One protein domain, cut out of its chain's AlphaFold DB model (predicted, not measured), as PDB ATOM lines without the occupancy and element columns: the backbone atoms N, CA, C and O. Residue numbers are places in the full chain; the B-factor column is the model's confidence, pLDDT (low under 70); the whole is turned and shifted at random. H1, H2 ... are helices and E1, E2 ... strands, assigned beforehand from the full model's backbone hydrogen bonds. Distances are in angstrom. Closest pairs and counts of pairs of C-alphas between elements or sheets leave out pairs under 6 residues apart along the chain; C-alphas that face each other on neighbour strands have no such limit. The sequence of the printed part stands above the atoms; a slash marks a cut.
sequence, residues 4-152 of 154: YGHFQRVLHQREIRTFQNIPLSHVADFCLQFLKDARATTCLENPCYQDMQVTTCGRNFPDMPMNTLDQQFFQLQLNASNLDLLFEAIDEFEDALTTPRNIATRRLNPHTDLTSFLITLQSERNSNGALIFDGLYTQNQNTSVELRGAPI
ATOM      1  N   TYR A   4     136.281 130.352 171.803       53.41
ATOM      2  CA  TYR A   4     135.005 131.038 171.641       53.41
ATOM      3  C   TYR A   4     135.240 132.478 171.189       53.41
ATOM      4  O   TYR A   4     136.005 133.209 171.818       53.41
ATOM      5  N   GLY A   5     134.574 132.881 170.109       54.75
ATOM      6  CA  GLY A   5     134.424 134.283 169.736       54.75
ATOM      7  C   GLY A   5     132.968 134.685 169.925       54.75
ATOM      8  O   GLY A   5     132.082 134.109 169.296       54.75
ATOM      9  N   HIS A   6     132.696 135.662 170.789       52.88
ATOM     10  CA  HIS A   6     131.345 136.208 170.927       52.88
ATOM     11  C   HIS A   6     131.141 137.291 169.877       52.88
ATOM     12  O   HIS A   6     131.780 138.337 169.940       52.88
ATOM     13  N   PHE A   7     130.272 137.043 168.902       57.69
ATOM     14  CA  PHE A   7     129.972 138.007 167.850       57.69
ATOM     15  C   PHE A   7     128.567 138.551 168.076       57.69
ATOM     16  O   PHE A   7     127.581 137.820 168.034       57.69
ATOM     17  N   GLN A   8     128.464 139.847 168.357       51.72
ATOM     18  CA  GLN A   8     127.165 140.486 168.525       51.72
ATOM     19  C   GLN A   8     126.602 140.896 167.166       51.72
ATOM     20  O   GLN A   8     127.289 141.496 166.339       51.72
ATOM     21  N   ARG A   9     125.323 140.584 166.950       55.06
ATOM     22  CA  ARG A   9     124.556 141.057 165.800       55.06
ATOM     23  C   ARG A   9     124.487 142.584 165.843       55.06
ATOM     24  O   ARG A   9     123.931 143.150 166.783       55.06
ATOM     25  N   VAL A  10     124.990 143.254 164.809       52.12
ATOM     26  CA  VAL A  10     124.732 144.684 164.607       52.12
ATOM     27  C   VAL A  10     123.430 144.809 163.824       52.12
ATOM     28  O   VAL A  10     123.371 144.545 162.625       52.12
ATOM     29  N   LEU A  11     122.350 145.162 164.523       41.88
ATOM     30  CA  LEU A  11     121.055 145.422 163.895       41.88
ATOM     31  C   LEU A  11     121.208 146.582 162.890       41.88
ATOM     32  O   LEU A  11     121.759 147.620 163.252       41.88
ATOM     33  N   HIS A  12     120.661 146.422 161.678       48.47
ATOM     34  CA  HIS A  12     120.596 147.405 160.573       48.47
ATOM     35  C   HIS A  12     121.781 147.489 159.588       48.47
ATOM     36  O   HIS A  12     121.771 148.367 158.722       48.47
ATOM     37  N   GLN A  13     122.769 146.591 159.630       54.53
ATOM     38  CA  GLN A  13     123.792 146.531 158.575       54.53
ATOM     39  C   GLN A  13     123.416 145.544 157.459       54.53
ATOM     40  O   GLN A  13     122.951 144.438 157.720       54.53
ATOM     41  N   ARG A  14     123.640 145.952 156.198       65.12
ATOM     42  CA  ARG A  14     123.458 145.102 155.001       65.12
ATOM     43  C   ARG A  14     124.493 143.974 154.901       65.12
ATOM     44  O   ARG A  14     124.277 143.028 154.160       65.12
ATOM     45  N   GLU A  15     125.593 144.091 155.636       75.25
ATOM     46  CA  GLU A  15     126.688 143.129 155.715       75.25
ATOM     47  C   GLU A  15     127.253 143.199 157.139       75.25
ATOM     48  O   GLU A  15     127.518 144.295 157.639       75.25
ATOM     49  N   ILE A  16     127.422 142.057 157.805       78.88
ATOM     50  CA  ILE A  16     128.205 141.977 159.034       78.88
ATOM     51  C   ILE A  16     129.674 141.821 158.639       78.88
ATOM     52  O   ILE A  16     130.037 140.891 157.926       78.88
ATOM     53  N   ARG A  17     130.521 142.741 159.100       83.69
ATOM     54  CA  ARG A  17     131.978 142.575 159.132       83.69
ATOM     55  C   ARG A  17     132.462 142.959 160.506       83.69
ATOM     56  O   ARG A  17     132.473 144.131 160.873       83.69
ATOM     57  N   THR A  18     132.815 141.952 161.283       85.56
ATOM     58  CA  THR A  18     133.268 142.139 162.662       85.56
ATOM     59  C   THR A  18     134.523 141.327 162.867       85.56
ATOM     60  O   THR A  18     134.606 140.204 162.382       85.56
ATOM     61  N   PHE A  19     135.492 141.877 163.585       86.00
ATOM     62  CA  PHE A  19     136.718 141.166 163.896       86.00
ATOM     63  C   PHE A  19     136.982 141.184 165.394       86.00
ATOM     64  O   PHE A  19     136.597 142.115 166.104       86.00
ATOM     65  N   GLN A  20     137.651 140.142 165.868       86.44
ATOM     66  CA  GLN A  20     138.159 140.051 167.228       86.44
ATOM     67  C   GLN A  20     139.632 139.682 167.178       86.44
ATOM     68  O   GLN A  20     140.030 138.770 166.458       86.44
ATOM     69  N   ASN A  21     140.440 140.386 167.966       88.56
ATOM     70  CA  ASN A  21     141.850 140.066 168.130       88.56
ATOM     71  C   ASN A  21     142.003 139.149 169.338       88.56
ATOM     72  O   ASN A  21     141.935 139.610 170.478       88.56
ATOM     73  N   ILE A  22     142.196 137.857 169.083       87.69
ATOM     74  CA  ILE A  22     142.321 136.839 170.129       87.69
ATOM     75  C   ILE A  22     143.616 136.039 169.954       87.69
ATOM     76  O   ILE A  22     144.049 135.813 168.821       87.69
ATOM     77  N   PRO A  23     144.263 135.605 171.049       86.88
ATOM     78  CA  PRO A  23     145.425 134.736 170.957       86.88
ATOM     79  C   PRO A  23     144.981 133.342 170.504       86.88
ATOM     80  O   PRO A  23     144.231 132.644 171.205       86.88
ATOM     81  N   LEU A  24     145.450 132.940 169.325       85.56
ATOM     82  CA  LEU A  24     145.211 131.618 168.748       85.56
ATOM     83  C   LEU A  24     146.421 130.719 169.018       85.56
ATOM     84  O   LEU A  24     147.562 131.173 168.951       85.56
ATOM     85  N   SER A  25     146.143 129.472 169.386       84.50
ATOM     86  CA  SER A  25     147.107 128.377 169.518       84.50
ATOM     87  C   SER A  25     146.340 127.096 169.820       84.50
ATOM     88  O   SER A  25     145.416 127.129 170.641       84.50
ATOM     89  N   HIS A  26     146.700 126.000 169.153       83.56
ATOM     90  CA  HIS A  26     146.040 124.695 169.273       83.56
ATOM     91  C   HIS A  26     144.511 124.774 169.087       83.56
ATOM     92  O   HIS A  26     143.729 124.280 169.910       83.56
ATOM     93  N   VAL A  27     144.092 125.471 168.028       83.81
ATOM     94  CA  VAL A  27     142.685 125.728 167.697       83.81
ATOM     95  C   VAL A  27     142.141 124.571 166.875       83.81
ATOM     96  O   VAL A  27     142.643 124.324 165.784       83.81
ATOM     97  N   ALA A  28     141.112 123.902 167.395       82.62
ATOM     98  CA  ALA A  28     140.424 122.824 166.686       82.62
ATOM     99  C   ALA A  28     139.241 123.340 165.858       82.62
ATOM    100  O   ALA A  28     139.043 122.923 164.716       82.62
ATOM    101  N   ASP A  29     138.494 124.289 166.426       86.38
ATOM    102  CA  ASP A  29     137.234 124.789 165.891       86.38
ATOM    103  C   ASP A  29     137.032 126.261 166.274       86.38
ATOM    104  O   ASP A  29     137.485 126.718 167.334       86.38
ATOM    105  N   PHE A  30     136.288 126.980 165.434       87.31
ATOM    106  CA  PHE A  30     135.689 128.270 165.756       87.31
ATOM    107  C   PHE A  30     134.207 128.083 166.063       87.31
ATOM    108  O   PHE A  30     133.456 127.558 165.242       87.31
ATOM    109  N   CYS A  31     133.773 128.563 167.224       87.31
ATOM    110  CA  CYS A  31     132.376 128.520 167.637       87.31
ATOM    111  C   CYS A  31     131.804 129.940 167.667       87.31
ATOM    112  O   CYS A  31     132.352 130.814 168.345       87.31
ATOM    113  N   LEU A  32     130.705 130.161 166.945       84.88
ATOM    114  CA  LEU A  32     130.042 131.456 166.823       84.88
ATOM    115  C   LEU A  32     128.676 131.407 167.498       84.88
ATOM    116  O   LEU A  32     127.839 130.556 167.193       84.88
ATOM    117  N   GLN A  33     128.458 132.362 168.394       81.56
ATOM    118  CA  GLN A  33     127.222 132.521 169.149       81.56
ATOM    119  C   GLN A  33     126.599 133.869 168.817       81.56
ATOM    120  O   GLN A  33     127.263 134.899 168.940       81.56
ATOM    121  N   PHE A  34     125.319 133.854 168.445       77.12
ATOM    122  CA  PHE A  34     124.542 135.050 168.142       77.12
ATOM    123  C   PHE A  34     123.442 135.204 169.184       77.12
ATOM    124  O   PHE A  34     122.422 134.520 169.139       77.12
ATOM    125  N   LEU A  35     123.669 136.103 170.142       73.31
ATOM    126  CA  LEU A  35     122.666 136.441 171.147       73.31
ATOM    127  C   LEU A  35     121.467 137.113 170.475       73.31
ATOM    128  O   LEU A  35     121.638 138.006 169.638       73.31
ATOM    129  N   LYS A  36     120.260 136.724 170.890       68.75
ATOM    130  CA  LYS A  36     119.009 137.336 170.426       68.75
ATOM    131  C   LYS A  36     118.973 138.849 170.660       68.75
ATOM    132  O   LYS A  36     118.589 139.611 169.773       68.75
ATOM    133  N   ASP A  37     119.377 139.281 171.852       68.06
ATOM    134  CA  ASP A  37     119.540 140.685 172.218       68.06
ATOM    135  C   ASP A  37     120.673 140.859 173.241       68.06
ATOM    136  O   ASP A  37     121.188 139.886 173.788       68.06
ATOM    137  N   ALA A  38     121.075 142.106 173.503       68.88
ATOM    138  CA  ALA A  38     122.216 142.424 174.368       68.88
ATOM    139  C   ALA A  38     122.056 141.987 175.839       68.88
ATOM    140  O   ALA A  38     123.036 141.999 176.581       68.88
ATOM    141  N   ARG A  39     120.838 141.650 176.279       70.06
ATOM    142  CA  ARG A  39     120.527 141.189 177.640       70.06
ATOM    143  C   ARG A  39     120.294 139.681 177.704       70.06
ATOM    144  O   ARG A  39     120.182 139.146 178.804       70.06
ATOM    145  N   ALA A  40     120.193 139.008 176.559       65.69
ATOM    146  CA  ALA A  40     120.080 137.561 176.500       65.69
ATOM    147  C   ALA A  40     121.444 136.922 176.793       65.69
ATOM    148  O   ALA A  40     122.460 137.356 176.256       65.69
ATOM    149  N   THR A  41     121.461 135.878 177.623       62.75
ATOM    150  CA  THR A  41     122.687 135.123 177.956       62.75
ATOM    151  C   THR A  41     122.665 133.710 177.379       62.75
ATOM    152  O   THR A  41     123.717 133.157 177.081       62.75
ATOM    153  N   THR A  42     121.473 133.130 177.217       63.53
ATOM    154  CA  THR A  42     121.276 131.740 176.771       63.53
ATOM    155  C   THR A  42     120.416 131.619 175.515       63.53
ATOM    156  O   THR A  42     120.391 130.554 174.918       63.53
ATOM    157  N   CYS A  43     119.731 132.686 175.086       64.56
ATOM    158  CA  CYS A  43     118.884 132.648 173.892       64.56
ATOM    159  C   CYS A  43     119.722 132.938 172.642       64.56
ATOM    160  O   CYS A  43     120.002 134.105 172.332       64.56
ATOM    161  N   LEU A  44     120.117 131.871 171.951       71.69
ATOM    162  CA  LEU A  44     120.898 131.901 170.722       71.69
ATOM    163  C   LEU A  44     119.986 131.596 169.532       71.69
ATOM    164  O   LEU A  44     119.161 130.688 169.578       71.69
ATOM    165  N   GLU A  45     120.110 132.365 168.454       70.75
ATOM    166  CA  GLU A  45     119.265 132.192 167.266       70.75
ATOM    167  C   GLU A  45     120.104 132.250 165.987       70.75
ATOM    168  O   GLU A  45     121.076 133.008 165.911       70.75
ATOM    169  N   ASN A  46     119.707 131.487 164.959       76.44
ATOM    170  CA  ASN A  46     120.339 131.571 163.645       76.44
ATOM    171  C   ASN A  46     120.143 132.969 163.047       76.44
ATOM    172  O   ASN A  46     119.006 133.346 162.747       76.44
ATOM    173  N   PRO A  47     121.225 133.736 162.806       74.31
ATOM    174  CA  PRO A  47     121.112 135.064 162.216       74.31
ATOM    175  C   PRO A  47     120.671 135.038 160.741       74.31
ATOM    176  O   PRO A  47     120.377 136.101 160.200       74.31
ATOM    177  N   CYS A  48     120.593 133.856 160.111       83.88
ATOM    178  CA  CYS A  48     120.196 133.651 158.716       83.88
ATOM    179  C   CYS A  48     121.081 134.460 157.758       83.88
ATOM    180  O   CYS A  48     120.610 135.406 157.126       83.88
ATOM    181  N   TYR A  49     122.370 134.120 157.686       86.81
ATOM    182  CA  TYR A  49     123.334 134.811 156.832       86.81
ATOM    183  C   TYR A  49     123.538 134.105 155.494       86.81
ATOM    184  O   TYR A  49     123.640 132.883 155.437       86.81
ATOM    185  N   GLN A  50     123.649 134.897 154.432       89.81
ATOM    186  CA  GLN A  50     124.243 134.503 153.160       89.81
ATOM    187  C   GLN A  50     125.719 134.901 153.128       89.81
ATOM    188  O   GLN A  50     126.141 135.811 153.851       89.81
ATOM    189  N   ASP A  51     126.489 134.220 152.284       91.56
ATOM    190  CA  ASP A  51     127.924 134.458 152.090       91.56
ATOM    191  C   ASP A  51     128.746 134.447 153.397       91.56
ATOM    192  O   ASP A  51     129.718 135.190 153.568       91.56
ATOM    193  N   MET A  52     128.335 133.616 154.357       90.69
ATOM    194  CA  MET A  52     128.919 133.567 155.688       90.69
ATOM    195  C   MET A  52     130.276 132.861 155.668       90.69
ATOM    196  O   MET A  52     130.426 131.778 155.096       90.69
ATOM    197  N   GLN A  53     131.278 133.483 156.296       91.25
ATOM    198  CA  GLN A  53     132.622 132.922 156.403       91.25
ATOM    199  C   GLN A  53     133.414 133.553 157.553       91.25
ATOM    200  O   GLN A  53     133.216 134.721 157.891       91.25
ATOM    201  N   VAL A  54     134.349 132.797 158.124       91.06
ATOM    202  CA  VAL A  54     135.350 133.305 159.066       91.06
ATOM    203  C   VAL A  54     136.715 133.345 158.394       91.06
ATOM    204  O   VAL A  54     137.137 132.359 157.801       91.06
ATOM    205  N   THR A  55     137.429 134.461 158.514       91.50
ATOM    206  CA  THR A  55     138.785 134.632 157.987       91.50
ATOM    207  C   THR A  55     139.772 134.878 159.123       91.50
ATOM    208  O   THR A  55     139.570 135.750 159.966       91.50
ATOM    209  N   THR A  56     140.871 134.126 159.149       90.06
ATOM    210  CA  THR A  56     141.982 134.327 160.092       90.06
ATOM    211  C   THR A  56     143.294 133.849 159.480       90.06
ATOM    212  O   THR A  56     143.311 132.884 158.719       90.06
ATOM    213  N   CYS A  57     144.405 134.534 159.765       88.00
ATOM    214  CA  CYS A  57     145.732 134.225 159.204       88.00
ATOM    215  C   CYS A  57     145.756 134.021 157.671       88.00
ATOM    216  O   CYS A  57     146.515 133.197 157.164       88.00
ATOM    217  N   GLY A  58     144.901 134.727 156.923       87.31
ATOM    218  CA  GLY A  58     144.783 134.567 155.468       87.31
ATOM    219  C   GLY A  58     144.098 133.272 155.007       87.31
ATOM    220  O   GLY A  58     144.137 132.968 153.817       87.31
ATOM    221  N   ARG A  59     143.476 132.511 155.917       87.81
ATOM    222  CA  ARG A  59     142.645 131.336 155.617       87.81
ATOM    223  C   ARG A  59     141.180 131.605 155.920       87.81
ATOM    224  O   ARG A  59     140.865 132.407 156.797       87.81
ATOM    225  N   ASN A  60     140.310 130.906 155.202       90.12
ATOM    226  CA  ASN A  60     138.866 131.022 155.310       90.12
ATOM    227  C   ASN A  60     138.256 129.726 155.855       90.12
ATOM    228  O   ASN A  60     138.715 128.642 155.515       90.12
ATOM    229  N   PHE A  61     137.211 129.851 156.670       87.56
ATOM    230  CA  PHE A  61     136.478 128.739 157.266       87.56
ATOM    231  C   PHE A  61     134.972 128.980 157.109       87.56
ATOM    232  O   PHE A  61     134.472 129.985 157.624       87.56
ATOM    233  N   PRO A  62     134.241 128.093 156.411       86.88
ATOM    234  CA  PRO A  62     134.762 127.083 155.471       86.88
ATOM    235  C   PRO A  62     135.483 127.747 154.275       86.88
ATOM    236  O   PRO A  62     135.437 128.963 154.150       86.88
ATOM    237  N   ASP A  63     136.157 126.997 153.394       86.81
ATOM    238  CA  ASP A  63     136.933 127.579 152.271       86.81
ATOM    239  C   ASP A  63     136.070 128.390 151.287       86.81
ATOM    240  O   ASP A  63     136.493 129.434 150.777       86.81
ATOM    241  N   MET A  64     134.841 127.928 151.045       88.69
ATOM    242  CA  MET A  64     133.830 128.630 150.253       88.69
ATOM    243  C   MET A  64     132.820 129.311 151.182       88.69
ATOM    244  O   MET A  64     132.462 128.719 152.197       88.69
ATOM    245  N   PRO A  65     132.358 130.534 150.875       90.75
ATOM    246  CA  PRO A  65     131.315 131.180 151.664       90.75
ATOM    247  C   PRO A  65     130.023 130.354 151.590       90.75
ATOM    248  O   PRO A  65     129.708 129.790 150.544       90.75
ATOM    249  N   MET A  66     129.296 130.257 152.704       90.19
ATOM    250  CA  MET A  66     128.107 129.402 152.815       90.19
ATOM    251  C   MET A  66     126.889 130.183 153.298       90.19
ATOM    252  O   MET A  66     127.014 131.120 154.085       90.19
ATOM    253  N   ASN A  67     125.699 129.769 152.868       90.38
ATOM    254  CA  ASN A  67     124.453 130.308 153.405       90.38
ATOM    255  C   ASN A  67     123.987 129.445 154.579       90.38
ATOM    256  O   ASN A  67     123.929 128.222 154.467       90.38
ATOM    257  N   THR A  68     123.606 130.065 155.697       86.56
ATOM    258  CA  THR A  68     123.269 129.336 156.933       86.56
ATOM    259  C   THR A  68     121.940 128.580 156.874       86.56
ATOM    260  O   THR A  68     121.608 127.876 157.825       86.56
ATOM    261  N   LEU A  69     121.186 128.722 155.780       85.38
ATOM    262  CA  LEU A  69     119.936 128.001 155.509       85.38
ATOM    263  C   LEU A  69     120.103 126.876 154.478       85.38
ATOM    264  O   LEU A  69     119.161 126.119 154.253       85.38
ATOM    265  N   ASP A  70     121.270 126.763 153.840       87.38
ATOM    266  CA  ASP A  70     121.490 125.762 152.800       87.38
ATOM    267  C   ASP A  70     121.787 124.384 153.402       87.38
ATOM    268  O   ASP A  70     122.426 124.248 154.449       87.38
ATOM    269  N   GLN A  71     121.407 123.334 152.670       87.44
ATOM    270  CA  GLN A  71     121.644 121.942 153.066       87.44
ATOM    271  C   GLN A  71     123.131 121.643 153.333       87.44
ATOM    272  O   GLN A  71     123.457 120.868 154.229       87.44
ATOM    273  N   GLN A  72     124.045 122.269 152.584       88.75
ATOM    274  CA  GLN A  72     125.487 122.093 152.787       88.75
ATOM    275  C   GLN A  72     125.940 122.610 154.154       88.75
ATOM    276  O   GLN A  72     126.756 121.972 154.819       88.75
ATOM    277  N   PHE A  73     125.392 123.744 154.594       88.88
ATOM    278  CA  PHE A  73     125.679 124.293 155.912       88.88
ATOM    279  C   PHE A  73     125.096 123.416 157.018       88.88
ATOM    280  O   PHE A  73     125.774 123.157 158.010       88.88
ATOM    281  N   PHE A  74     123.885 122.896 156.822       87.00
ATOM    282  CA  PHE A  74     123.278 121.946 157.751       87.00
ATOM    283  C   PHE A  74     124.145 120.691 157.934       87.00
ATOM    284  O   PHE A  74     124.479 120.332 159.061       87.00
ATOM    285  N   GLN A  75     124.616 120.092 156.835       87.94
ATOM    286  CA  GLN A  75     125.531 118.949 156.890       87.94
ATOM    287  C   GLN A  75     126.854 119.300 157.585       87.94
ATOM    288  O   GLN A  75     127.362 118.505 158.371       87.94
ATOM    289  N   LEU A  76     127.405 120.493 157.337       88.19
ATOM    290  CA  LEU A  76     128.610 120.955 158.028       88.19
ATOM    291  C   LEU A  76     128.403 120.987 159.550       88.19
ATOM    292  O   LEU A  76     129.295 120.567 160.284       88.19
ATOM    293  N   GLN A  77     127.245 121.458 160.022       88.69
ATOM    294  CA  GLN A  77     126.931 121.484 161.454       88.69
ATOM    295  C   GLN A  77     126.735 120.077 162.029       88.69
ATOM    296  O   GLN A  77     127.274 119.797 163.097       88.69
ATOM    297  N   LEU A  78     126.058 119.170 161.313       87.38
ATOM    298  CA  LEU A  78     125.944 117.767 161.732       87.38
ATOM    299  C   LEU A  78     127.321 117.115 161.888       87.38
ATOM    300  O   LEU A  78     127.600 116.528 162.931       87.38
ATOM    301  N   ASN A  79     128.207 117.286 160.904       84.94
ATOM    302  CA  ASN A  79     129.567 116.745 160.949       84.94
ATOM    303  C   ASN A  79     130.372 117.351 162.108       84.94
ATOM    304  O   ASN A  79     131.043 116.634 162.847       84.94
ATOM    305  N   ALA A  80     130.291 118.672 162.301       84.81
ATOM    306  CA  ALA A  80     130.989 119.355 163.387       84.81
ATOM    307  C   ALA A  80     130.496 118.909 164.778       84.81
ATOM    308  O   ALA A  80     131.272 118.893 165.735       84.81
ATOM    309  N   SER A  81     129.227 118.508 164.888       83.81
ATOM    310  CA  SER A  81     128.625 117.952 166.103       83.81
ATOM    311  C   SER A  81     128.717 116.421 166.214       83.81
ATOM    312  O   SER A  81     128.298 115.876 167.234       83.81
ATOM    313  N   ASN A  82     129.301 115.722 165.232       81.88
ATOM    314  CA  ASN A  82     129.333 114.253 165.120       81.88
ATOM    315  C   ASN A  82     127.934 113.590 165.094       81.88
ATOM    316  O   ASN A  82     127.749 112.485 165.613       81.88
ATOM    317  N   LEU A  83     126.945 114.275 164.514       83.69
ATOM    318  CA  LEU A  83     125.568 113.804 164.300       83.69
ATOM    319  C   LEU A  83     125.323 113.329 162.855       83.69
ATOM    320  O   LEU A  83     124.195 113.092 162.449       83.69
ATOM    321  N   ASP A  84     126.371 113.211 162.046       75.50
ATOM    322  CA  ASP A  84     126.313 112.804 160.638       75.50
ATOM    323  C   ASP A  84     126.322 111.284 160.420       75.50
ATOM    324  O   ASP A  84     126.196 110.815 159.288       75.50
ATOM    325  N   LEU A  85     126.482 110.510 161.498       74.81
ATOM    326  CA  LEU A  85     126.643 109.057 161.459       74.81
ATOM    327  C   LEU A  85     125.531 108.321 162.218       74.81
ATOM    328  O   LEU A  85     124.467 108.048 161.675       74.81
ATOM    329  N   LEU A  86     125.811 107.907 163.457       76.69
ATOM    330  CA  LEU A  86     124.995 106.941 164.202       76.69
ATOM    331  C   LEU A  86     123.823 107.586 164.957       76.69
ATOM    332  O   LEU A  86     122.880 106.891 165.327       76.69
ATOM    333  N   PHE A  87     123.909 108.887 165.221       78.38
ATOM    334  CA  PHE A  87     122.954 109.622 166.040       78.38
ATOM    335  C   PHE A  87     122.149 110.583 165.178       78.38
ATOM    336  O   PHE A  87     122.704 111.247 164.312       78.38
ATOM    337  N   GLU A  88     120.852 110.661 165.446       82.00
ATOM    338  CA  GLU A  88     119.938 111.596 164.797       82.00
ATOM    339  C   GLU A  88     119.909 112.918 165.576       82.00
ATOM    340  O   GLU A  88     119.999 112.930 166.810       82.00
ATOM    341  N   ALA A  89     119.801 114.037 164.859       82.19
ATOM    342  CA  ALA A  89     119.544 115.323 165.487       82.19
ATOM    343  C   ALA A  89     118.138 115.330 166.101       82.19
ATOM    344  O   ALA A  89     117.192 114.799 165.531       82.19
ATOM    345  N   ILE A  90     117.986 115.947 167.271       83.88
ATOM    346  CA  ILE A  90     116.651 116.191 167.826       83.88
ATOM    347  C   ILE A  90     115.972 117.333 167.063       83.88
ATOM    348  O   ILE A  90     116.658 118.262 166.631       83.88
ATOM    349  N   ASP A  91     114.637 117.321 167.007       81.88
ATOM    350  CA  ASP A  91     113.822 118.361 166.357       81.88
ATOM    351  C   ASP A  91     114.262 119.782 166.740       81.88
ATOM    352  O   ASP A  91     114.288 120.687 165.912       81.88
ATOM    353  N   GLU A  92     114.659 119.986 167.999       79.38
ATOM    354  CA  GLU A  92     115.107 121.286 168.492       79.38
ATOM    355  C   GLU A  92     116.386 121.787 167.800       79.38
ATOM    356  O   GLU A  92     116.479 122.966 167.460       79.38
ATOM    357  N   PHE A  93     117.357 120.898 167.572       81.25
ATOM    358  CA  PHE A  93     118.607 121.229 166.890       81.25
ATOM    359  C   PHE A  93     118.344 121.548 165.416       81.25
ATOM    360  O   PHE A  93     118.855 122.541 164.891       81.25
ATOM    361  N   GLU A  94     117.499 120.752 164.759       82.06
ATOM    362  CA  GLU A  94     117.111 120.994 163.371       82.06
ATOM    363  C   GLU A  94     116.360 122.320 163.216       82.06
ATOM    364  O   GLU A  94     116.689 123.137 162.349       82.06
ATOM    365  N   ASP A  95     115.399 122.582 164.103       79.12
ATOM    366  CA  ASP A  95     114.630 123.822 164.143       79.12
ATOM    367  C   ASP A  95     115.521 125.038 164.410       79.12
ATOM    368  O   ASP A  95     115.295 126.109 163.839       79.12
ATOM    369  N   ALA A  96     116.519 124.903 165.288       77.94
ATOM    370  CA  ALA A  96     117.467 125.965 165.598       77.94
ATOM    371  C   ALA A  96     118.311 126.349 164.373       77.94
ATOM    372  O   ALA A  96     118.573 127.535 164.162       77.94
ATOM    373  N   LEU A  97     118.703 125.372 163.546       79.25
ATOM    374  CA  LEU A  97     119.486 125.604 162.331       79.25
ATOM    375  C   LEU A  97     118.639 126.089 161.148       79.25
ATOM    376  O   LEU A  97     119.096 126.940 160.391       79.25
ATOM    377  N   THR A  98     117.424 125.577 160.971       75.81
ATOM    378  CA  THR A  98     116.661 125.765 159.722       75.81
ATOM    379  C   THR A  98     115.579 126.832 159.798       75.81
ATOM    380  O   THR A  98     115.162 127.345 158.760       75.81
ATOM    381  N   THR A  99     115.108 127.194 160.996       71.69
ATOM    382  CA  THR A  99     113.986 128.128 161.139       71.69
ATOM    383  C   THR A  99     114.477 129.563 161.344       71.69
ATOM    384  O   THR A  99     115.024 129.876 162.404       71.69
ATOM    385  N   PRO A 100     114.195 130.493 160.408       61.31
ATOM    386  CA  PRO A 100     114.387 131.917 160.643       61.31
ATOM    387  C   PRO A 100     113.427 132.389 161.734       61.31
ATOM    388  O   PRO A 100     112.209 132.225 161.618       61.31
ATOM    389  N   ARG A 101     113.955 132.978 162.811       63.47
ATOM    390  CA  ARG A 101     113.147 133.461 163.951       63.47
ATOM    391  C   ARG A 101     113.041 134.984 164.025       63.47
ATOM    392  O   ARG A 101     112.496 135.528 164.980       63.47
ATOM    393  N   ASN A 102     113.479 135.678 162.976       52.97
ATOM    394  CA  ASN A 102     113.459 137.137 162.889       52.97
ATOM    395  C   ASN A 102     112.066 137.739 162.591       52.97
ATOM    396  O   ASN A 102     111.951 138.961 162.536       52.97
ATOM    397  N   ILE A 103     111.011 136.930 162.415       51.50
ATOM    398  CA  ILE A 103     109.657 137.414 162.102       51.50
ATOM    399  C   ILE A 103     108.704 137.143 163.274       51.50
ATOM    400  O   ILE A 103     108.424 135.998 163.629       51.50
ATOM    401  N   ALA A 104     108.145 138.216 163.840       51.25
ATOM    402  CA  ALA A 104     107.272 138.215 165.021       51.25
ATOM    403  C   ALA A 104     105.906 137.507 164.847       51.25
ATOM    404  O   ALA A 104     105.091 137.513 165.767       51.25
ATOM    405  N   THR A 105     105.613 136.927 163.681       48.84
ATOM    406  CA  THR A 105     104.282 136.395 163.342       48.84
ATOM    407  C   THR A 105     104.138 134.887 163.541       48.84
ATOM    408  O   THR A 105     103.011 134.388 163.527       48.84
ATOM    409  N   ARG A 106     105.230 134.139 163.757       53.62
ATOM    410  CA  ARG A 106     105.154 132.685 163.965       53.62
ATOM    411  C   ARG A 106     105.018 132.364 165.454       53.62
ATOM    412  O   ARG A 106     105.839 132.776 166.268       53.62
ATOM    413  N   ARG A 107     103.971 131.612 165.807       47.91
ATOM    414  CA  ARG A 107     103.771 131.056 167.154       47.91
ATOM    415  C   ARG A 107     104.985 130.183 167.491       47.91
ATOM    416  O   ARG A 107     105.168 129.134 166.880       47.91
ATOM    417  N   LEU A 108     105.827 130.652 168.407       54.75
ATOM    418  CA  LEU A 108     106.956 129.880 168.916       54.75
ATOM    419  C   LEU A 108     106.408 128.660 169.660       54.75
ATOM    420  O   LEU A 108     105.434 128.786 170.407       54.75
ATOM    421  N   ASN A 109     107.018 127.492 169.457       54.81
ATOM    422  CA  ASN A 109     106.756 126.349 170.319       54.81
ATOM    423  C   ASN A 109     107.208 126.740 171.741       54.81
ATOM    424  O   ASN A 109     108.389 127.037 171.929       54.81
ATOM    425  N   PRO A 110     106.302 126.796 172.735       49.91
ATOM    426  CA  PRO A 110     106.644 127.212 174.093       49.91
ATOM    427  C   PRO A 110     107.615 126.250 174.797       49.91
ATOM    428  O   PRO A 110     107.999 126.518 175.930       49.91
ATOM    429  N   HIS A 111     107.973 125.123 174.175       53.75
ATOM    430  CA  HIS A 111     108.920 124.137 174.701       53.75
ATOM    431  C   HIS A 111     110.317 124.223 174.069       53.75
ATOM    432  O   HIS A 111     111.157 123.389 174.375       53.75
ATOM    433  N   THR A 112     110.585 125.213 173.212       59.31
ATOM    434  CA  THR A 112     111.923 125.427 172.638       59.31
ATOM    435  C   THR A 112     112.621 126.556 173.390       59.31
ATOM    436  O   THR A 112     112.229 127.716 173.251       59.31
ATOM    437  N   ASP A 113     113.635 126.238 174.196       60.44
ATOM    438  CA  ASP A 113     114.331 127.226 175.034       60.44
ATOM    439  C   ASP A 113     115.428 128.018 174.289       60.44
ATOM    440  O   ASP A 113     115.988 128.969 174.840       60.44
ATOM    441  N   LEU A 114     115.644 127.714 172.999       60.88
ATOM    442  CA  LEU A 114     116.573 128.409 172.092       60.88
ATOM    443  C   LEU A 114     118.027 128.386 172.591       60.88
ATOM    444  O   LEU A 114     118.833 129.235 172.206       60.88
ATOM    445  N   THR A 115     118.371 127.424 173.447       61.75
ATOM    446  CA  THR A 115     119.729 127.269 173.991       61.75
ATOM    447  C   THR A 115     120.640 126.486 173.037       61.75
ATOM    448  O   THR A 115     121.863 126.535 173.147       61.75
ATOM    449  N   SER A 116     120.057 125.784 172.066       64.62
ATOM    450  CA  SER A 116     120.695 124.760 171.231       64.62
ATOM    451  C   SER A 116     121.377 125.274 169.949       64.62
ATOM    452  O   SER A 116     121.929 124.471 169.196       64.62
ATOM    453  N   PHE A 117     121.402 126.589 169.684       73.75
ATOM    454  CA  PHE A 117     122.022 127.138 168.470       73.75
ATOM    455  C   PHE A 117     123.492 127.551 168.669       73.75
ATOM    456  O   PHE A 117     123.790 128.553 169.319       73.75
ATOM    457  N   LEU A 118     124.416 126.832 168.030       83.56
ATOM    458  CA  LEU A 118     125.836 127.182 167.937       83.56
ATOM    459  C   LEU A 118     126.339 126.886 166.525       83.56
ATOM    460  O   LEU A 118     126.197 125.760 166.062       83.56
ATOM    461  N   ILE A 119     126.978 127.857 165.864       86.88
ATOM    462  CA  ILE A 119     127.666 127.574 164.598       86.88
ATOM    463  C   ILE A 119     129.092 127.136 164.911       86.88
ATOM    464  O   ILE A 119     129.872 127.919 165.456       86.88
ATOM    465  N   THR A 120     129.439 125.913 164.531       88.44
ATOM    466  CA  THR A 120     130.792 125.369 164.657       88.44
ATOM    467  C   THR A 120     131.440 125.277 163.281       88.44
ATOM    468  O   THR A 120     130.874 124.713 162.345       88.44
ATOM    469  N   LEU A 121     132.629 125.862 163.152       88.19
ATOM    470  CA  LEU A 121     133.455 125.834 161.952       88.19
ATOM    471  C   LEU A 121     134.767 125.132 162.293       88.19
ATOM    472  O   LEU A 121     135.593 125.681 163.021       88.19
ATOM    473  N   GLN A 122     134.954 123.925 161.771       85.50
ATOM    474  CA  GLN A 122     136.147 123.136 162.064       85.50
ATOM    475  C   GLN A 122     137.372 123.757 161.384       85.50
ATOM    476  O   GLN A 122     137.363 123.993 160.174       85.50
ATOM    477  N   SER A 123     138.422 124.038 162.157       81.94
ATOM    478  CA  SER A 123     139.671 124.613 161.646       81.94
ATOM    479  C   SER A 123     140.763 123.562 161.495       81.94
ATOM    480  O   SER A 123     141.481 123.557 160.496       81.94
ATOM    481  N   GLU A 124     140.883 122.650 162.461       71.75
ATOM    482  CA  GLU A 124     141.964 121.662 162.498       71.75
ATOM    483  C   GLU A 124     141.641 120.428 161.670       71.75
ATOM    484  O   GLU A 124     142.535 119.888 161.044       71.75
ATOM    485  N   ARG A 125     140.386 119.977 161.611       64.75
ATOM    486  CA  ARG A 125     140.001 118.786 160.844       64.75
ATOM    487  C   ARG A 125     138.752 119.081 160.042       64.75
ATOM    488  O   ARG A 125     137.704 119.314 160.626       64.75
ATOM    489  N   ASN A 126     138.836 119.027 158.718       63.59
ATOM    490  CA  ASN A 126     137.617 118.834 157.935       63.59
ATOM    491  C   ASN A 126     137.209 117.351 157.973       63.59
ATOM    492  O   ASN A 126     138.001 116.479 158.343       63.59
ATOM    493  N   SER A 127     135.988 117.042 157.533       57.50
ATOM    494  CA  SER A 127     135.466 115.668 157.422       57.50
ATOM    495  C   SER A 127     136.319 114.730 156.550       57.50
ATOM    496  O   SER A 127     136.113 113.523 156.561       57.50
ATOM    497  N   ASN A 128     137.295 115.266 155.811       64.31
ATOM    498  CA  ASN A 128     138.213 114.507 154.962       64.31
ATOM    499  C   ASN A 128     139.560 114.216 155.654       64.31
ATOM    500  O   ASN A 128     140.469 113.676 155.023       64.31
ATOM    501  N   GLY A 129     139.716 114.577 156.933       57.69
ATOM    502  CA  GLY A 129     140.906 114.285 157.736       57.69
ATOM    503  C   GLY A 129     142.138 115.136 157.408       57.69
ATOM    504  O   GLY A 129     143.220 114.850 157.920       57.69
ATOM    505  N   ALA A 130     142.004 116.175 156.578       61.94
ATOM    506  CA  ALA A 130     143.102 117.083 156.263       61.94
ATOM    507  C   ALA A 130     143.235 118.173 157.340       61.94
ATOM    508  O   ALA A 130     142.242 118.808 157.704       61.94
ATOM    509  N   LEU A 131     144.466 118.407 157.813       59.56
ATOM    510  CA  LEU A 131     144.785 119.528 158.699       59.56
ATOM    511  C   LEU A 131     144.771 120.844 157.909       59.56
ATOM    512  O   LEU A 131     145.622 121.039 157.041       59.56
ATOM    513  N   ILE A 132     143.822 121.741 158.200       74.44
ATOM    514  CA  ILE A 132     143.691 123.035 157.498       74.44
ATOM    515  C   ILE A 132     144.326 124.175 158.318       74.44
ATOM    516  O   ILE A 132     145.069 124.998 157.771       74.44
ATOM    517  N   PHE A 133     144.073 124.226 159.631       83.81
ATOM    518  CA  PHE A 133     144.550 125.269 160.545       83.81
ATOM    519  C   PHE A 133     144.535 124.817 162.010       83.81
ATOM    520  O   PHE A 133     143.491 124.449 162.534       83.81
ATOM    521  N   ASP A 134     145.667 124.952 162.701       81.75
ATOM    522  CA  ASP A 134     145.807 124.653 164.136       81.75
ATOM    523  C   ASP A 134     146.257 125.867 164.976       81.75
ATOM    524  O   ASP A 134     146.318 125.809 166.206       81.75
ATOM    525  N   GLY A 135     146.591 126.988 164.328       83.00
ATOM    526  CA  GLY A 135     147.123 128.183 164.979       83.00
ATOM    527  C   GLY A 135     148.491 127.992 165.649       83.00
ATOM    528  O   GLY A 135     148.857 128.800 166.490       83.00
ATOM    529  N   LEU A 136     149.280 126.959 165.335       84.31
ATOM    530  CA  LEU A 136     150.604 126.788 165.962       84.31
ATOM    531  C   LEU A 136     151.581 127.910 165.590       84.31
ATOM    532  O   LEU A 136     152.398 128.359 166.397       84.31
ATOM    533  N   TYR A 137     151.476 128.393 164.359       83.44
ATOM    534  CA  TYR A 137     152.346 129.423 163.798       83.44
ATOM    535  C   TYR A 137     152.083 130.825 164.356       83.44
ATOM    536  O   TYR A 137     152.928 131.700 164.190       83.44
ATOM    537  N   THR A 138     150.962 131.054 165.045       83.56
ATOM    538  CA  THR A 138     150.670 132.354 165.665       83.56
ATOM    539  C   THR A 138     151.412 132.551 166.986       83.56
ATOM    540  O   THR A 138     151.402 133.658 167.507       83.56
ATOM    541  N   GLN A 139     152.074 131.523 167.541       84.56
ATOM    542  CA  GLN A 139     152.884 131.620 168.770       84.56
ATOM    543  C   GLN A 139     152.144 132.273 169.957       84.56
ATOM    544  O   GLN A 139     152.736 133.021 170.734       84.56
ATOM    545  N   ASN A 140     150.838 132.016 170.100       82.56
ATOM    546  CA  ASN A 140     149.954 132.679 171.073       82.56
ATOM    547  C   ASN A 140     149.834 134.209 170.920       82.56
ATOM    548  O   ASN A 140     149.303 134.867 171.814       82.56
ATOM    549  N   GLN A 141     150.298 134.797 169.818       86.31
ATOM    550  CA  GLN A 141     150.075 136.208 169.531       86.31
ATOM    551  C   GLN A 141     148.620 136.457 169.128       86.31
ATOM    552  O   GLN A 141     147.941 135.598 168.552       86.31
ATOM    553  N   ASN A 142     148.144 137.665 169.430       89.06
ATOM    554  CA  ASN A 142     146.817 138.101 169.024       89.06
ATOM    555  C   ASN A 142     146.722 138.104 167.501       89.06
ATOM    556  O   ASN A 142     147.495 138.777 166.823       89.06
ATOM    557  N   THR A 143     145.744 137.373 166.982       88.25
ATOM    558  CA  THR A 143     145.439 137.320 165.555       88.25
ATOM    559  C   THR A 143     144.011 137.803 165.348       88.25
ATOM    560  O   THR A 143     143.127 137.502 166.154       88.25
ATOM    561  N   SER A 144     143.791 138.560 164.276       90.50
ATOM    562  CA  SER A 144     142.455 138.972 163.860       90.50
ATOM    563  C   SER A 144     141.674 137.777 163.324       90.50
ATOM    564  O   SER A 144     142.093 137.137 162.359       90.50
ATOM    565  N   VAL A 145     140.522 137.519 163.934       90.31
ATOM    566  CA  VAL A 145     139.488 136.609 163.442       90.31
ATOM    567  C   VAL A 145     138.321 137.463 162.973       90.31
ATOM    568  O   VAL A 145     137.676 138.117 163.791       90.31
ATOM    569  N   GLU A 146     138.070 137.482 161.669       92.56
ATOM    570  CA  GLU A 146     137.006 138.261 161.038       92.56
ATOM    571  C   GLU A 146     135.829 137.355 160.671       92.56
ATOM    572  O   GLU A 146     136.009 136.345 160.002       92.56
ATOM    573  N   LEU A 147     134.621 137.727 161.087       90.69
ATOM    574  CA  LEU A 147     133.366 137.153 160.617       90.69
ATOM    575  C   LEU A 147     132.767 138.072 159.552       90.69
ATOM    576  O   LEU A 147     132.551 139.262 159.819       90.69
ATOM    577  N   ARG A 148     132.434 137.489 158.397       91.62
ATOM    578  CA  ARG A 148     131.685 138.137 157.318       91.62
ATOM    579  C   ARG A 148     130.395 137.394 156.982       91.62
ATOM    580  O   ARG A 148     130.313 136.184 157.179       91.62
ATOM    581  N   GLY A 149     129.410 138.125 156.473       89.81
ATOM    582  CA  GLY A 149     128.152 137.592 155.944       89.81
ATOM    583  C   GLY A 149     127.120 138.699 155.739       89.81
ATOM    584  O   GLY A 149     127.319 139.828 156.185       89.81
ATOM    585  N   ALA A 150     125.999 138.402 155.093       88.38
ATOM    586  CA  ALA A 150     124.892 139.346 154.930       88.38
ATOM    587  C   ALA A 150     123.573 138.728 155.419       88.38
ATOM    588  O   ALA A 150     123.318 137.565 155.129       88.38
ATOM    589  N   PRO A 151     122.720 139.444 156.175       82.44
ATOM    590  CA  PRO A 151     121.412 138.922 156.575       82.44
ATOM    591  C   PRO A 151     120.524 138.657 155.354       82.44
ATOM    592  O   PRO A 151     120.316 139.544 154.530       82.44
ATOM    593  N   ILE A 152     119.987 137.437 155.266       81.38
ATOM    594  CA  ILE A 152     119.011 137.014 154.248       81.38
ATOM    595  C   ILE A 152     117.681 137.737 154.471       81.38
ATOM    596  O   ILE A 152     117.005 138.137 153.523       81.38
TER     597      ILE A 152
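What this domain is: This is residues 4 to 152 of the 154 residues of an uncharacterized protein of Streblomastix strix (UniProt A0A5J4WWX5). Two small sheets are partly face to face as a sandwich, their strands crossed at 48 degrees: four strands, E2 E7 E4 E5, on one side and three, E1 E3 E6, on the other. The helix H1 packs beside the edge strand E6, H2 lies beyond it at one end, and residues 103 to 108 stick out from that end. The printed part has 149 residues with seven named strands and two named helices, in the order E1 E2 E3 E4 E5 H1 H2 E6 E7; the larger sheet is antiparallel, the smaller mixed. The class is mixed, helices and strands, with 64 residues, under half, in named elements. The whole is compact, with a radius of gyration of the C-alphas of 15.6 A and spans of 49 by 40 by 25 A.

How they stand to each other: In the larger sheet, E7, residues 142 to 151, is the antiparallel neighbour of the edge strand E2, residues 16 to 23, with N 16 and O 149 2.8 A apart. On its other side E7 is antiparallel to E4, residues 49 to 56, with N 55 and O 146 2.8 A apart. E4 forms a hairpin with the edge strand E5, residues 59 to 66, with N 54 and O 61 2.9 A apart. E5 bends by 51 degrees at residue 62. This sheet is twisted, its C-alphas up to 4.0 A off its best plane. In the other sheet, E3, residues 29 to 33, is antiparallel to E6, residues 119 to 122, with N 30 and O 121 2.8 A apart. E3 is parallel to E1, residues 4 to 6, with no backbone N and O within hydrogen-bond range across the pair. The two sheets form a sandwich, two sheets face to face, their facing parts 9.5 A centre to centre. The closest C-alphas of E5 and E6 are those of Phe 61 and Leu 121, 6.3 A apart. H1, residues 71 to 80, only grazes both sheets; its closest C-alpha pair with E6 is Ala 80 and Thr 120, 6.1 A. H2, residues 91 to 98, is on neither sheet. It is close to H1 but not clearly touching, with the C-alphas of Phe 74 and Leu 97 7.0 A apart, at a steep tilt of 54 degrees, opposite ways. In H1 and H2 every O i to N i+4 pair is within hydrogen-bond range.

Where its parts are: E7 is the longest strand, 28.3 A from C-alpha 142 at (146.817, 138.101, 169.024) to C-alpha 151 at (121.412, 138.922, 156.575). E2 measures 22.2 A, E4 18.9 A, E5 14.9 A and H1 14.2 A. E1 begins at C-alpha 4, (135.005, 131.038, 171.641).

The domain as a whole: The C-alphas of Arg 107 and Gln 139 are the two farthest apart, 49.1 A. The printed part has no cut. The links E3 to E4, H2 to E6 and E6 to E7 are long. Model confidence is under 70 in 42 residues: 4 to 14, 36 to 38, 40 to 43, 100 to 116 and 125 to 131.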